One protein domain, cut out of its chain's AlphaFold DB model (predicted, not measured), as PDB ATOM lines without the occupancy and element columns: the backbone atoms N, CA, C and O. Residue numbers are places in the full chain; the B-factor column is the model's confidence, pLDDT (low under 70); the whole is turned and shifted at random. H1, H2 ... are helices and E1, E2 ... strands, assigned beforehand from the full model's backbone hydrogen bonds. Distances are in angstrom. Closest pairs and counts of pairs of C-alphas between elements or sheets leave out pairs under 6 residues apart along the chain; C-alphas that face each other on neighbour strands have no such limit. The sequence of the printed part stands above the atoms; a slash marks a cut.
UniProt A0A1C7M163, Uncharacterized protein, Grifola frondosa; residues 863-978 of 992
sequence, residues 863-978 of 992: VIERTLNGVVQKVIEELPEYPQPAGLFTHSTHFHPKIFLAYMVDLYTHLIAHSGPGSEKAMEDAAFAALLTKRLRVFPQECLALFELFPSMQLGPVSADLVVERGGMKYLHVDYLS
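What this domain is: This is residues 863 to 978 of the 992 residues of an uncharacterized protein of Grifola frondosa (UniProt A0A1C7M163). A small, strongly twisted sheet of four strands, E3, E4, E6 and E5, sits between two ends: a separate hairpin, E1 and E2, at one, and two steeply tilted helices, H1 and H2, at the other. Each helix meets the sheet at one end only, H1 with residues 897 to 901 and H2 with residues 931 to 935, and residues 912 to 917, of which 912 and 913 belong to H1, stick out at the helical end. The printed part has 116 residues, with the named elements in the order E1, E2, H1, H2, E3, E4, E5, E6; the larger sheet runs E3, E4, E6, E5 and both sheets are antiparallel. The class is mixed, helices and strands, and the whole is compact, with a radius of gyration of the C-alphas of 14.9 A and spans of 47 by 34 by 23 A.

How they stand to each other: In the larger sheet, E3, residues 936 to 939, and E4, residues 944 to 948, form a hairpin, with N 937 and O 946 2.8 A apart. E6, residues 969 to 973, is the antiparallel neighbour of E4, with N 947 and O 972 2.9 A apart. E5, residues 963 to 966, forms a hairpin with E6, with N 966 and O 969 2.8 A apart. H2, residues 922 to 935, only grazes this sheet with residues 931 to 935; the closest C-alphas of H2 and E4 are those of Arg 935 and Glu 948, 5.1 A apart. H1, residues 897 to 913, only grazes it with residues 897 to 901; its closest C-alphas to E6 are those of Pro 897 and Leu 972, 7.7 A apart. H1 and H2 are close but not clearly touching, closest at the C-alphas of Leu 907 and Asp 925, 6.6 A, and run opposite ways at a steep tilt of 67 degrees. In both helices every O i to N i+4 pair is within hydrogen-bond range. E1, residues 863 to 868, and E2, residues 871 to 877, form a hairpin, with N 866 and O 873 2.8 A apart. E1 is apart from E3, E4 and E5; its closest C-alpha pair with E6 is Leu 868 and Met 969, 7.9 A.

Where its parts are: H1 is 23.2 A long, H2 20.0 A, E2 17.0 A and E1 15.1 A. E1 begins at C-alpha 863, (171.650, 242.662, 127.629). H1 begins at C-alpha 897, (185.134, 257.834, 138.073), and E6 ends at C-alpha 973, (193.055, 252.373, 136.915).

The domain as a whole: The C-alphas farthest apart are those of Gly 870 and Gly 916, 46.9 A. The printed part has no cut. The links from E2 to H1 and from E4 to E5 are long; a short parallel pairing joins their residues 894 to 895 and 954 to 955. The mean pLDDT of the printed part is 79.8, and residues 867 to 871, 910 to 919 and 975 to 978 are under 70.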
ATOM      1  N   VAL A 863     170.849 243.433 128.596       84.31
ATOM      2  CA  VAL A 863     171.650 242.662 127.629       84.31
ATOM      3  C   VAL A 863     172.557 243.642 126.882       84.31
ATOM      4  O   VAL A 863     172.086 244.648 126.348       84.31
ATOM      5  N   ILE A 864     173.855 243.362 126.875       82.25
ATOM      6  CA  ILE A 864     174.888 244.112 126.165       82.25
ATOM      7  C   ILE A 864     175.574 243.203 125.149       82.25
ATOM      8  O   ILE A 864     175.740 242.006 125.375       82.25
ATOM      9  N   GLU A 865     175.993 243.783 124.033       80.12
ATOM     10  CA  GLU A 865     176.878 243.123 123.079       80.12
ATOM     11  C   GLU A 865     178.322 243.491 123.442       80.12
ATOM     12  O   GLU A 865     178.656 244.666 123.591       80.12
ATOM     13  N   ARG A 866     179.150 242.471 123.684       70.31
ATOM     14  CA  ARG A 866     180.519 242.578 124.202       70.31
ATOM     15  C   ARG A 866     181.459 241.846 123.252       70.31
ATOM     16  O   ARG A 866     181.345 240.633 123.097       70.31
ATOM     17  N   THR A 867     182.378 242.571 122.623       68.00
ATOM     18  CA  THR A 867     183.355 241.986 121.696       68.00
ATOM     19  C   THR A 867     184.546 241.432 122.473       68.00
ATOM     20  O   THR A 867     185.404 242.190 122.910       68.00
ATOM     21  N   LEU A 868     184.612 240.111 122.639       62.38
ATOM     22  CA  LEU A 868     185.760 239.423 123.235       62.38
ATOM     23  C   LEU A 868     186.588 238.777 122.125       62.38
ATOM     24  O   LEU A 868     186.077 237.956 121.368       62.38
ATOM     25  N   ASN A 869     187.865 239.153 122.016       59.69
ATOM     26  CA  ASN A 869     188.807 238.628 121.013       59.69
ATOM     27  C   ASN A 869     188.270 238.679 119.561       59.69
ATOM     28  O   ASN A 869     188.495 237.765 118.772       59.69
ATOM     29  N   GLY A 870     187.521 239.736 119.221       63.50
ATOM     30  CA  GLY A 870     186.889 239.916 117.905       63.50
ATOM     31  C   GLY A 870     185.515 239.249 117.729       63.50
ATOM     32  O   GLY A 870     184.873 239.464 116.705       63.50
ATOM     33  N   VAL A 871     185.024 238.488 118.714       67.38
ATOM     34  CA  VAL A 871     183.709 237.824 118.676       67.38
ATOM     35  C   VAL A 871     182.695 238.601 119.514       67.38
ATOM     36  O   VAL A 871     182.886 238.788 120.715       67.38
ATOM     37  N   VAL A 872     181.591 239.028 118.897       77.06
ATOM     38  CA  VAL A 872     180.485 239.716 119.584       77.06
ATOM     39  C   VAL A 872     179.640 238.703 120.361       77.06
ATOM     40  O   VAL A 872     179.026 237.818 119.769       77.06
ATOM     41  N   GLN A 873     179.579 238.842 121.686       76.31
ATOM     42  CA  GLN A 873     178.775 237.996 122.575       76.31
ATOM     43  C   GLN A 873     177.665 238.802 123.261       76.31
ATOM     44  O   GLN A 873     177.901 239.915 123.734       76.31
ATOM     45  N   LYS A 874     176.460 238.229 123.374       80.38
ATOM     46  CA  LYS A 874     175.331 238.824 124.111       80.38
ATOM     47  C   LYS A 874     175.407 238.451 125.591       80.38
ATOM     48  O   LYS A 874     174.944 237.390 126.003       80.38
ATOM     49  N   VAL A 875     175.997 239.335 126.389       79.75
ATOM     50  CA  VAL A 875     176.208 239.167 127.834       79.75
ATOM     51  C   VAL A 875     175.142 239.951 128.604       79.75
ATOM     52  O   VAL A 875     174.681 240.997 128.156       79.75
ATOM     53  N   ILE A 876     174.729 239.467 129.776       83.44
ATOM     54  CA  ILE A 876     173.873 240.243 130.685       83.44
ATOM     55  C   ILE A 876     174.773 241.027 131.637       83.44
ATOM     56  O   ILE A 876     175.576 240.445 132.358       83.44
ATOM     57  N   GLU A 877     174.637 242.350 131.634       83.38
ATOM     58  CA  GLU A 877     175.387 243.230 132.521       83.38
ATOM     59  C   GLU A 877     174.844 243.117 133.953       83.38
ATOM     60  O   GLU A 877     173.700 243.497 134.226       83.38
ATOM     61  N   GLU A 878     175.661 242.582 134.865       84.94
ATOM     62  CA  GLU A 878     175.325 242.519 136.289       84.94
ATOM     63  C   GLU A 878     175.231 243.933 136.882       84.94
ATOM     64  O   GLU A 878     176.082 244.798 136.633       84.94
ATOM     65  N   LEU A 879     174.177 244.150 137.670       86.62
ATOM     66  CA  LEU A 879     173.888 245.408 138.346       86.62
ATOM     67  C   LEU A 879     174.644 245.496 139.683       86.62
ATOM     68  O   LEU A 879     174.661 244.507 140.414       86.62
ATOM     69  N   PRO A 880     175.167 246.677 140.064       89.50
ATOM     70  CA  PRO A 880     175.616 246.936 141.432       89.50
ATOM     71  C   PRO A 880     174.529 246.610 142.463       89.50
ATOM     72  O   PRO A 880     173.340 246.791 142.188       89.50
ATOM     73  N   GLU A 881     174.905 246.221 143.675       88.31
ATOM     74  CA  GLU A 881     173.960 246.076 144.791       88.31
ATOM     75  C   GLU A 881     173.415 247.437 145.253       88.31
ATOM     76  O   GLU A 881     173.943 248.482 144.873       88.31
ATOM     77  N   TYR A 882     172.304 247.449 145.989       88.88
ATOM     78  CA  TYR A 882     171.739 248.676 146.564       88.88
ATOM     79  C   TYR A 882     172.162 248.778 148.036       88.88
ATOM     80  O   TYR A 882     172.100 247.754 148.717       88.88
ATOM     81  N   PRO A 883     172.497 249.970 148.560       91.38
ATOM     82  CA  PRO A 883     172.578 251.270 147.890       91.38
ATOM     83  C   PRO A 883     173.982 251.588 147.365       91.38
ATOM     84  O   PRO A 883     174.963 251.429 148.080       91.38
ATOM     85  N   GLN A 884     174.085 252.123 146.148       92.38
ATOM     86  CA  GLN A 884     175.346 252.713 145.684       92.38
ATOM     87  C   GLN A 884     175.515 254.156 146.190       92.38
ATOM     88  O   GLN A 884     174.506 254.859 146.318       92.38
ATOM     89  N   PRO A 885     176.761 254.620 146.423       90.44
ATOM     90  CA  PRO A 885     177.048 255.991 146.836       90.44
ATOM     91  C   PRO A 885     176.377 257.058 145.967       90.44
ATOM     92  O   PRO A 885     176.368 256.978 144.734       90.44
ATOM     93  N   ALA A 886     175.839 258.092 146.618       87.88
ATOM     94  CA  ALA A 886     175.103 259.163 145.952       87.88
ATOM     95  C   ALA A 886     175.909 259.810 144.804       87.88
ATOM     96  O   ALA A 886     177.021 260.296 144.992       87.88
ATOM     97  N   GLY A 887     175.325 259.823 143.603       88.00
ATOM     98  CA  GLY A 887     175.934 260.402 142.402       88.00
ATOM     99  C   GLY A 887     176.922 259.498 141.654       88.00
ATOM    100  O   GLY A 887     177.268 259.836 140.529       88.00
ATOM    101  N   LEU A 888     177.327 258.339 142.195       92.69
ATOM    102  CA  LEU A 888     178.241 257.402 141.515       92.69
ATOM    103  C   LEU A 888     177.696 256.927 140.156       92.69
ATOM    104  O   LEU A 888     178.437 256.824 139.174       92.69
ATOM    105  N   PHE A 889     176.386 256.682 140.104       92.19
ATOM    106  CA  PHE A 889     175.637 256.359 138.895       92.19
ATOM    107  C   PHE A 889     174.607 257.454 138.608       92.19
ATOM    108  O   PHE A 889     173.948 257.967 139.511       92.19
ATOM    109  N   THR A 890     174.410 257.800 137.336       88.38
ATOM    110  CA  THR A 890     173.333 258.712 136.918       88.38
ATOM    111  C   THR A 890     172.519 258.076 135.802       88.38
ATOM    112  O   THR A 890     173.046 257.755 134.734       88.38
ATOM    113  N   HIS A 891     171.220 257.873 136.061       78.81
ATOM    114  CA  HIS A 891     170.246 257.273 135.137       78.81
ATOM    115  C   HIS A 891     170.670 255.926 134.506       78.81
ATOM    116  O   HIS A 891     170.136 255.544 133.467       78.81
ATOM    117  N   SER A 892     171.653 255.221 135.082       75.94
ATOM    118  CA  SER A 892     172.337 254.066 134.473       75.94
ATOM    119  C   SER A 892     172.694 254.269 132.996       75.94
ATOM    120  O   SER A 892     172.531 253.370 132.160       75.94
ATOM    121  N   THR A 893     173.106 255.495 132.686       82.94
ATOM    122  CA  THR A 893     173.732 255.896 131.427       82.94
ATOM    123  C   THR A 893     175.105 256.501 131.672       82.94
ATOM    124  O   THR A 893     175.908 256.489 130.751       82.94
ATOM    125  N   HIS A 894     175.388 256.976 132.892       89.94
ATOM    126  CA  HIS A 894     176.690 257.502 133.295       89.94
ATOM    127  C   HIS A 894     177.190 256.814 134.571       89.94
ATOM    128  O   HIS A 894     176.424 256.641 135.524       89.94
ATOM    129  N   PHE A 895     178.480 256.489 134.582       92.81
ATOM    130  CA  PHE A 895     179.284 256.128 135.753       92.81
ATOM    131  C   PHE A 895     180.320 257.238 135.977       92.81
ATOM    132  O   PHE A 895     180.886 257.732 135.003       92.81
ATOM    133  N   HIS A 896     180.578 257.644 137.223       92.62
ATOM    134  CA  HIS A 896     181.418 258.815 137.533       92.62
ATOM    135  C   HIS A 896     182.734 258.434 138.236       92.62
ATOM    136  O   HIS A 896     182.748 258.302 139.464       92.62
ATOM    137  N   PRO A 897     183.869 258.318 137.509       90.38
ATOM    138  CA  PRO A 897     185.134 257.834 138.073       90.38
ATOM    139  C   PRO A 897     185.685 258.679 139.226       90.38
ATOM    140  O   PRO A 897     186.259 258.132 140.160       90.38
ATOM    141  N   LYS A 898     185.482 260.004 139.212       88.19
ATOM    142  CA  LYS A 898     185.920 260.886 140.311       88.19
ATOM    143  C   LYS A 898     185.204 260.579 141.630       88.19
ATOM    144  O   LYS A 898     185.846 260.561 142.674       88.19
ATOM    145  N   ILE A 899     183.899 260.294 141.579       90.25
ATOM    146  CA  ILE A 899     183.108 259.913 142.761       90.25
ATOM    147  C   ILE A 899     183.503 258.502 143.216       90.25
ATOM    148  O   ILE A 899     183.682 258.279 144.407       90.25
ATOM    149  N   PHE A 900     183.716 257.581 142.271       92.25
ATOM    150  CA  PHE A 900     184.209 256.230 142.548       92.25
ATOM    151  C   PHE A 900     185.545 256.240 143.308       92.25
ATOM    152  O   PHE A 900     185.629 255.677 144.395       92.25
ATOM    153  N   LEU A 901     186.568 256.914 142.773       88.19
ATOM    154  CA  LEU A 901     187.905 256.956 143.374       88.19
ATOM    155  C   LEU A 901     187.904 257.681 144.729       88.19
ATOM    156  O   LEU A 901     188.527 257.198 145.671       88.19
ATOM    157  N   ALA A 902     187.149 258.776 144.868       88.00
ATOM    158  CA  ALA A 902     186.980 259.447 146.158       88.00
ATOM    159  C   ALA A 902     186.324 258.528 147.207       88.00
ATOM    160  O   ALA A 902     186.774 258.488 148.351       88.00
ATOM    161  N   TYR A 903     185.309 257.744 146.818       89.00
ATOM    162  CA  TYR A 903     184.669 256.785 147.721       89.00
ATOM    163  C   TYR A 903     185.579 255.594 148.061       89.00
ATOM    164  O   TYR A 903     185.544 255.108 149.186       89.00
ATOM    165  N   MET A 904     186.439 255.145 147.136       85.81
ATOM    166  CA  MET A 904     187.451 254.123 147.441       85.81
ATOM    167  C   MET A 904     188.422 254.581 148.533       85.81
ATOM    168  O   MET A 904     188.700 253.808 149.448       85.81
ATOM    169  N   VAL A 905     188.914 255.822 148.455       82.69
ATOM    170  CA  VAL A 905     189.824 256.385 149.467       82.69
ATOM    171  C   VAL A 905     189.103 256.550 150.807       82.69
ATOM    172  O   VAL A 905     189.618 256.102 151.823       82.69
ATOM    173  N   ASP A 906     187.886 257.098 150.808       82.12
ATOM    174  CA  ASP A 906     187.050 257.237 152.009       82.12
ATOM    175  C   ASP A 906     186.798 255.881 152.702       82.12
ATOM    176  O   ASP A 906     187.054 255.736 153.900       82.12
ATOM    177  N   LEU A 907     186.398 254.854 151.943       81.19
ATOM    178  CA  LEU A 907     186.163 253.504 152.459       81.19
ATOM    179  C   LEU A 907     187.447 252.856 153.005       81.19
ATOM    180  O   LEU A 907     187.425 252.266 154.085       81.19
ATOM    181  N   TYR A 908     188.572 252.988 152.292       75.62
ATOM    182  CA  TYR A 908     189.877 252.497 152.748       75.62
ATOM    183  C   TYR A 908     190.284 253.170 154.069       75.62
ATOM    184  O   TYR A 908     190.635 252.492 155.038       75.62
ATOM    185  N   THR A 909     190.183 254.501 154.143       72.81
ATOM    186  CA  THR A 909     190.525 255.286 155.335       72.81
ATOM    187  C   THR A 909     189.639 254.926 156.529       72.81
ATOM    188  O   THR A 909     190.152 254.801 157.643       72.81
ATOM    189  N   HIS A 910     188.338 254.708 156.333       67.81
ATOM    190  CA  HIS A 910     187.439 254.306 157.416       67.81
ATOM    191  C   HIS A 910     187.689 252.868 157.899       67.81
ATOM    192  O   HIS A 910     187.833 252.653 159.105       67.81
ATOM    193  N   LEU A 911     187.795 251.890 156.991       66.25
ATOM    194  CA  LEU A 911     187.969 250.485 157.376       66.25
ATOM    195  C   LEU A 911     189.347 250.204 157.989       66.25
ATOM    196  O   LEU A 911     189.431 249.538 159.020       66.25
ATOM    197  N   ILE A 912     190.425 250.704 157.375       59.56
ATOM    198  CA  ILE A 912     191.798 250.298 157.720       59.56
ATOM    199  C   ILE A 912     192.440 251.254 158.729       59.56
ATOM    200  O   ILE A 912     193.037 250.791 159.699       59.56
ATOM    201  N   ALA A 913     192.299 252.574 158.562       53.50
ATOM    202  CA  ALA A 913     192.956 253.531 159.461       53.50
ATOM    203  C   ALA A 913     192.165 253.815 160.755       53.50
ATOM    204  O   ALA A 913     192.778 254.183 161.757       53.50
ATOM    205  N   HIS A 914     190.837 253.626 160.766       53.22
ATOM    206  CA  HIS A 914     189.983 253.996 161.910       53.22
ATOM    207  C   HIS A 914     189.361 252.815 162.677       53.22
ATOM    208  O   HIS A 914     188.914 253.014 163.804       53.22
ATOM    209  N   SER A 915     189.374 251.587 162.135       45.25
ATOM    210  CA  SER A 915     188.980 250.353 162.854       45.25
ATOM    211  C   SER A 915     187.590 250.398 163.533       45.25
ATOM    212  O   SER A 915     187.394 249.831 164.610       45.25
ATOM    213  N   GLY A 916     186.615 251.079 162.919       48.53
ATOM    214  CA  GLY A 916     185.245 251.210 163.434       48.53
ATOM    215  C   GLY A 916     184.259 250.242 162.754       48.53
ATOM    216  O   GLY A 916     184.136 250.298 161.533       48.53
ATOM    217  N   PRO A 917     183.510 249.394 163.489       43.78
ATOM    218  CA  PRO A 917     182.622 248.379 162.900       43.78
ATOM    219  C   PRO A 917     181.251 248.906 162.424       43.78
ATOM    220  O   PRO A 917     180.383 248.112 162.072       43.78
ATOM    221  N   GLY A 918     181.025 250.223 162.430       55.78
ATOM    222  CA  GLY A 918     179.766 250.832 161.998       55.78
ATOM    223  C   GLY A 918     179.932 252.314 161.675       55.78
ATOM    224  O   GLY A 918     180.090 253.134 162.576       55.78
ATOM    225  N   SER A 919     179.899 252.651 160.386       64.50
ATOM    226  CA  SER A 919     179.809 254.025 159.885       64.50
ATOM    227  C   SER A 919     178.335 254.403 159.656       64.50
ATOM    228  O   SER A 919     177.493 253.534 159.417       64.50
ATOM    229  N   GLU A 920     178.008 255.699 159.593       74.94
ATOM    230  CA  GLU A 920     176.693 256.143 159.079       74.94
ATOM    231  C   GLU A 920     176.431 255.674 157.635       74.94
ATOM    232  O   GLU A 920     175.289 255.649 157.174       74.94
ATOM    233  N   LYS A 921     177.497 255.318 156.910       78.25
ATOM    234  CA  LYS A 921     177.485 254.872 155.519       78.25
ATOM    235  C   LYS A 921     177.426 253.348 155.377       78.25
ATOM    236  O   LYS A 921     177.459 252.878 154.249       78.25
ATOM    237  N   ALA A 922     177.297 252.564 156.453       79.50
ATOM    238  CA  ALA A 922     177.536 251.112 156.436       79.50
ATOM    239  C   ALA A 922     176.789 250.323 155.333       79.50
ATOM    240  O   ALA A 922     177.310 249.336 154.818       79.50
ATOM    241  N   MET A 923     175.588 250.762 154.926       82.12
ATOM    242  CA  MET A 923     174.888 250.189 153.765       82.12
ATOM    243  C   MET A 923     175.570 250.522 152.425       82.12
ATOM    244  O   MET A 923     175.708 249.642 151.581       82.12
ATOM    245  N   GLU A 924     175.969 251.784 152.230       87.12
ATOM    246  CA  GLU A 924     176.699 252.263 151.047       87.12
ATOM    247  C   GLU A 924     178.078 251.579 150.965       87.12
ATOM    248  O   GLU A 924     178.456 251.074 149.911       87.12
ATOM    249  N   ASP A 925     178.779 251.476 152.099       82.12
ATOM    250  CA  ASP A 925     180.095 250.837 152.230       82.12
ATOM    251  C   ASP A 925     180.058 249.351 151.841       82.12
ATOM    252  O   ASP A 925     180.871 248.900 151.032       82.12
ATOM    253  N   ALA A 926     179.087 248.588 152.357       81.94
ATOM    254  CA  ALA A 926     178.941 247.165 152.049       81.94
ATOM    255  C   ALA A 926     178.598 246.917 150.567       81.94
ATOM    256  O   ALA A 926     179.241 246.100 149.903       81.94
ATOM    257  N   ALA A 927     177.628 247.655 150.015       84.88
ATOM    258  CA  ALA A 927     177.222 247.516 148.615       84.88
ATOM    259  C   ALA A 927     178.297 248.020 147.627       84.88
ATOM    260  O   ALA A 927     178.357 247.559 146.481       84.88
ATOM    261  N   PHE A 928     179.167 248.939 148.051       87.25
ATOM    262  CA  PHE A 928     180.332 249.376 147.281       87.25
ATOM    263  C   PHE A 928     181.493 248.370 147.373       87.25
ATOM    264  O   PHE A 928     182.106 248.056 146.353       87.25
ATOM    265  N   ALA A 929     181.744 247.764 148.539       83.31
ATOM    266  CA  ALA A 929     182.710 246.671 148.683       83.31
ATOM    267  C   ALA A 929     182.326 245.436 147.840       83.31
ATOM    268  O   ALA A 929     183.188 244.824 147.201       83.31
ATOM    269  N   ALA A 930     181.032 245.110 147.750       83.12
ATOM    270  CA  ALA A 930     180.520 244.082 146.841       83.12
ATOM    271  C   ALA A 930     180.735 244.445 145.357       83.12
ATOM    272  O   ALA A 930     181.179 243.604 144.568       83.12
ATOM    273  N   LEU A 931     180.503 245.710 144.973       88.44
ATOM    274  CA  LEU A 931     180.796 246.213 143.623       88.44
ATOM    275  C   LEU A 931     182.288 246.075 143.269       88.44
ATOM    276  O   LEU A 931     182.611 245.600 142.177       88.44
ATOM    277  N   LEU A 932     183.188 246.455 144.183       85.81
ATOM    278  CA  LEU A 932     184.634 246.281 144.012       85.81
ATOM    279  C   LEU A 932     184.988 244.801 143.837       85.81
ATOM    280  O   LEU A 932     185.598 244.440 142.835       85.81
ATOM    281  N   THR A 933     184.539 243.937 144.749       82.69
ATOM    282  CA  THR A 933     184.834 242.492 144.734       82.69
ATOM    283  C   THR A 933     184.441 241.828 143.409       82.69
ATOM    284  O   THR A 933     185.177 240.996 142.882       82.69
ATOM    285  N   LYS A 934     183.308 242.226 142.817       86.06
ATOM    286  CA  LYS A 934     182.814 241.656 141.554       86.06
ATOM    287  C   LYS A 934     183.568 242.141 140.312       86.06
ATOM    288  O   LYS A 934     183.691 241.382 139.345       86.06
ATOM    289  N   ARG A 935     184.075 243.381 140.301       89.94
ATOM    290  CA  ARG A 935     184.613 244.045 139.090       89.94
ATOM    291  C   ARG A 935     186.095 244.409 139.129       89.94
ATOM    292  O   ARG A 935     186.651 244.704 138.074       89.94
ATOM    293  N   LEU A 936     186.754 244.354 140.280       88.19
ATOM    294  CA  LEU A 936     188.204 244.507 140.363       88.19
ATOM    295  C   LEU A 936     188.904 243.284 139.745       88.19
ATOM    296  O   LEU A 936     188.471 242.139 139.902       88.19
ATOM    297  N   ARG A 937     189.992 243.535 139.021       87.12
ATOM    298  CA  ARG A 937     190.887 242.541 138.426       87.12
ATOM    299  C   ARG A 937     192.314 242.930 138.791       87.12
ATOM    300  O   ARG A 937     192.746 244.037 138.483       87.12
ATOM    301  N   VAL A 938     193.030 242.030 139.453       83.06
ATOM    302  CA  VAL A 938     194.453 242.201 139.764       83.06
ATOM    303  C   VAL A 938     195.262 241.465 138.700       83.06
ATOM    304  O   VAL A 938     194.923 240.334 138.350       83.06
ATOM    305  N   PHE A 939     196.318 242.099 138.198       79.88
ATOM    306  CA  PHE A 939     197.238 241.564 137.194       79.88
ATOM    307  C   PHE A 939     198.633 241.422 137.830       79.88
ATOM    308  O   PHE A 939     199.441 242.346 137.737       79.88
ATOM    309  N   PRO A 940     198.946 240.290 138.502       72.50
ATOM    310  CA  PRO A 940     200.124 240.192 139.371       72.50
ATOM    311  C   PRO A 940     201.469 240.305 138.643       72.50
ATOM    312  O   PRO A 940     202.466 240.634 139.266       72.50
ATOM    313  N   GLN A 941     201.501 240.038 137.335       73.19
ATOM    314  CA  GLN A 941     202.705 240.155 136.500       73.19
ATOM    315  C   GLN A 941     203.066 241.610 136.157       73.19
ATOM    316  O   GLN A 941     204.168 241.866 135.689       73.19
ATOM    317  N   GLU A 942     202.139 242.544 136.375       70.69
ATOM    318  CA  GLU A 942     202.280 243.972 136.067       70.69
ATOM    319  C   GLU A 942     202.065 244.848 137.324       70.69
ATOM    320  O   GLU A 942     202.061 246.071 137.238       70.69
ATOM    321  N   CYS A 943     201.809 244.227 138.484       72.06
ATOM    322  CA  CYS A 943     201.361 244.857 139.737       72.06
ATOM    323  C   CYS A 943     200.133 245.796 139.622       72.06
ATOM    324  O   CYS A 943     199.887 246.603 140.519       72.06
ATOM    325  N   LEU A 944     199.314 245.675 138.566       78.50
ATOM    326  CA  LEU A 944     198.166 246.563 138.335       78.50
ATOM    327  C   LEU A 944     196.870 246.052 138.978       78.50
ATOM    328  O   LEU A 944     196.526 244.870 138.883       78.50
ATOM    329  N   ALA A 945     196.094 246.980 139.539       82.75
ATOM    330  CA  ALA A 945     194.713 246.774 139.965       82.75
ATOM    331  C   ALA A 945     193.772 247.591 139.061       82.75
ATOM    332  O   ALA A 945     193.845 248.819 139.011       82.75
ATOM    333  N   LEU A 946     192.898 246.899 138.325       87.94
ATOM    334  CA  LEU A 946     192.037 247.470 137.286       87.94
ATOM    335  C   LEU A 946     190.559 247.178 137.572       87.94
ATOM    336  O   LEU A 946     190.179 246.028 137.792       87.94
ATOM    337  N   PHE A 947     189.699 248.194 137.527       91.50
ATOM    338  CA  PHE A 947     188.253 248.043 137.720       91.50
ATOM    339  C   PHE A 947     187.518 247.930 136.376       91.50
ATOM    340  O   PHE A 947     187.590 248.831 135.542       91.50
ATOM    341  N   GLU A 948     186.800 246.825 136.161       91.81
ATOM    342  CA  GLU A 948     186.062 246.524 134.927       91.81
ATOM    343  C   GLU A 948     184.830 247.435 134.767       91.81
ATOM    344  O   GLU A 948     183.809 247.263 135.445       91.81
ATOM    345  N   LEU A 949     184.917 248.402 133.845       90.81
ATOM    346  CA  LEU A 949     183.873 249.402 133.609       90.81
ATOM    347  C   LEU A 949     182.598 248.784 133.011       90.81
ATOM    348  O   LEU A 949     182.581 247.653 132.525       90.81
ATOM    349  N   PHE A 950     181.496 249.530 133.075       89.38
ATOM    350  CA  PHE A 950     180.180 249.122 132.576       89.38
ATOM    351  C   PHE A 950     180.052 249.416 131.072       89.38
ATOM    352  O   PHE A 950     179.934 250.591 130.720       89.38
ATOM    353  N   PRO A 951     180.020 248.412 130.169       85.25
ATOM    354  CA  PRO A 951     179.927 248.675 128.732       85.25
ATOM    355  C   PRO A 951     178.614 249.347 128.308       85.25
ATOM    356  O   PRO A 951     178.533 249.876 127.201       85.25
ATOM    357  N   SER A 952     177.570 249.348 129.151       84.00
ATOM    358  CA  SER A 952     176.332 250.082 128.859       84.00
ATOM    359  C   SER A 952     176.348 251.571 129.223       84.00
ATOM    360  O   SER A 952     175.368 252.258 128.913       84.00
ATOM    361  N   MET A 953     177.410 252.067 129.869       88.31
ATOM    362  CA  MET A 953     177.471 253.412 130.449       88.31
ATOM    363  C   MET A 953     178.600 254.262 129.857       88.31
ATOM    364  O   MET A 953     179.697 253.790 129.578       88.31
ATOM    365  N   GLN A 954     178.322 255.553 129.717       88.69
ATOM    366  CA  GLN A 954     179.301 256.597 129.448       88.69
ATOM    367  C   GLN A 954     180.078 256.915 130.735       88.69
ATOM    368  O   GLN A 954     179.560 256.743 131.844       88.69
ATOM    369  N   LEU A 955     181.317 257.386 130.604       89.62
ATOM    370  CA  LEU A 955     182.105 257.855 131.744       89.62
ATOM    371  C   LEU A 955     181.901 259.357 131.946       89.62
ATOM    372  O   LEU A 955     181.957 260.134 130.993       89.62
ATOM    373  N   GLY A 956     181.704 259.761 133.200       85.94
ATOM    374  CA  GLY A 956     181.883 261.146 133.628       85.94
ATOM    375  C   GLY A 956     183.361 261.579 133.570       85.94
ATOM    376  O   GLY A 956     184.242 260.732 133.407       85.94
ATOM    377  N   PRO A 957     183.659 262.884 133.726       84.50
ATOM    378  CA  PRO A 957     184.991 263.438 133.476       84.50
ATOM    379  C   PRO A 957     186.114 262.775 134.291       84.50
ATOM    380  O   PRO A 957     186.102 262.803 135.523       84.50
ATOM    381  N   VAL A 958     187.116 262.238 133.593       82.88
ATOM    382  CA  VAL A 958     188.311 261.559 134.121       82.88
ATOM    383  C   VAL A 958     189.489 261.813 133.165       82.88
ATOM    384  O   VAL A 958     189.242 262.153 132.007       82.88
ATOM    385  N   SER A 959     190.742 261.681 133.617       80.25
ATOM    386  CA  SER A 959     191.888 261.725 132.690       80.25
ATOM    387  C   SER A 959     191.901 260.494 131.786       80.25
ATOM    388  O   SER A 959     191.477 259.416 132.211       80.25
ATOM    389  N   ALA A 960     192.396 260.647 130.557       76.94
ATOM    390  CA  ALA A 960     192.479 259.550 129.593       76.94
ATOM    391  C   ALA A 960     193.403 258.424 130.085       76.94
ATOM    392  O   ALA A 960     193.089 257.250 129.924       76.94
ATOM    393  N   ASP A 961     194.482 258.794 130.770       78.62
ATOM    394  CA  ASP A 961     195.551 257.915 131.272       78.62
ATOM    395  C   ASP A 961     195.047 256.921 132.333       78.62
ATOM    396  O   ASP A 961     195.595 255.836 132.503       78.62
ATOM    397  N   LEU A 962     193.951 257.268 133.018       82.62
ATOM    398  CA  LEU A 962     193.284 256.402 133.991       82.62
ATOM    399  C   LEU A 962     192.347 255.374 133.333       82.62
ATOM    400  O   LEU A 962     191.783 254.546 134.047       82.62
ATOM    401  N   VAL A 963     192.136 255.415 132.011       87.25
ATOM    402  CA  VAL A 963     191.217 254.518 131.292       87.25
ATOM    403  C   VAL A 963     191.986 253.642 130.305       87.25
ATOM    404  O   VAL A 963     192.339 254.062 129.207       87.25
ATOM    405  N   VAL A 964     192.193 252.380 130.678       87.94
ATOM    406  CA  VAL A 964     192.975 251.409 129.899       87.94
ATOM    407  C   VAL A 964     192.035 250.458 129.157       87.94
ATOM    408  O   VAL A 964     191.127 249.888 129.763       87.94
ATOM    409  N   GLU A 965     192.250 250.237 127.858       85.75
ATOM    410  CA  GLU A 965     191.504 249.234 127.086       85.75
ATOM    411  C   GLU A 965     192.343 247.964 126.868       85.75
ATOM    412  O   GLU A 965     193.469 248.023 126.377       85.75
ATOM    413  N   ARG A 966     191.805 246.799 127.250       78.31
ATOM    414  CA  ARG A 966     192.452 245.484 127.111       78.31
ATOM    415  C   ARG A 966     191.437 244.455 126.619       78.31
ATOM    416  O   ARG A 966     190.360 244.330 127.191       78.31
ATOM    417  N   GLY A 967     191.756 243.714 125.555       71.00
ATOM    418  CA  GLY A 967     190.907 242.620 125.052       71.00
ATOM    419  C   GLY A 967     189.489 243.025 124.611       71.00
ATOM    420  O   GLY A 967     188.575 242.208 124.707       71.00
ATOM    421  N   GLY A 968     189.291 244.276 124.172       74.12
ATOM    422  CA  GLY A 968     187.973 244.842 123.838       74.12
ATOM    423  C   GLY A 968     187.165 245.336 125.047       74.12
ATOM    424  O   GLY A 968     185.965 245.577 124.932       74.12
ATOM    425  N   MET A 969     187.800 245.463 126.217       80.56
ATOM    426  CA  MET A 969     187.177 245.903 127.465       80.56
ATOM    427  C   MET A 969     187.892 247.105 128.067       80.56
ATOM    428  O   MET A 969     189.119 247.138 128.140       80.56
ATOM    429  N   LYS A 970     187.107 248.074 128.544       89.00
ATOM    430  CA  LYS A 970     187.607 249.276 129.217       89.00
ATOM    431  C   LYS A 970     187.693 249.060 130.723       89.00
ATOM    432  O   LYS A 970     186.765 248.537 131.343       89.00
ATOM    433  N   TYR A 971     188.794 249.515 131.297       90.75
ATOM    434  CA  TYR A 971     189.104 249.443 132.714       90.75
ATOM    435  C   TYR A 971     189.446 250.831 133.249       90.75
ATOM    436  O   TYR A 971     190.032 251.640 132.535       90.75
ATOM    437  N   LEU A 972     189.101 251.091 134.508       90.44
ATOM    438  CA  LEU A 972     189.601 252.240 135.262       90.44
ATOM    439  C   LEU A 972     190.808 251.803 136.098       90.44
ATOM    440  O   LEU A 972     190.771 250.735 136.713       90.44
ATOM    441  N   HIS A 973     191.854 252.622 136.125       85.19
ATOM    442  CA  HIS A 973     193.055 252.373 136.915       85.19
ATOM    443  C   HIS A 973     192.822 252.644 138.410       85.19
ATOM    444  O   HIS A 973     192.117 253.589 138.774       85.19
ATOM    445  N   VAL A 974     193.391 251.800 139.280       79.94
ATOM    446  CA  VAL A 974     193.189 251.845 140.740       79.94
ATOM    447  C   VAL A 974     194.530 251.656 141.474       79.94
ATOM    448  O   VAL A 974     194.697 250.733 142.271       79.94
ATOM    449  N   ASP A 975     195.508 252.535 141.211       61.97
ATOM    450  CA  ASP A 975     196.877 252.454 141.767       61.97
ATOM    451  C   ASP A 975     196.937 252.310 143.289       61.97
ATOM    452  O   ASP A 975     197.827 251.633 143.799       61.97
ATOM    453  N   TYR A 976     195.979 252.898 144.010       59.22
ATOM    454  CA  TYR A 976     195.902 252.905 145.477       59.22
ATOM    455  C   TYR A 976     195.764 251.511 146.125       59.22
ATOM    456  O   TYR A 976     195.785 251.408 147.349       59.22
ATOM    457  N   LEU A 977     195.605 250.445 145.328       51.09
ATOM    458  CA  LEU A 977     195.627 249.045 145.776       51.09
ATOM    459  C   LEU A 977     196.881 248.267 145.325       51.09
ATOM    460  O   LEU A 977     197.008 247.088 145.649       51.09
ATOM    461  N   SER A 978     197.800 248.898 144.588       46.88
ATOM    462  CA  SER A 978     199.137 248.352 144.316       46.88
ATOM    463  C   SER A 978     200.081 248.696 145.475       46.88
ATOM    464  O   SER A 978     200.061 249.819 145.979       46.88
TER     465      SER A 978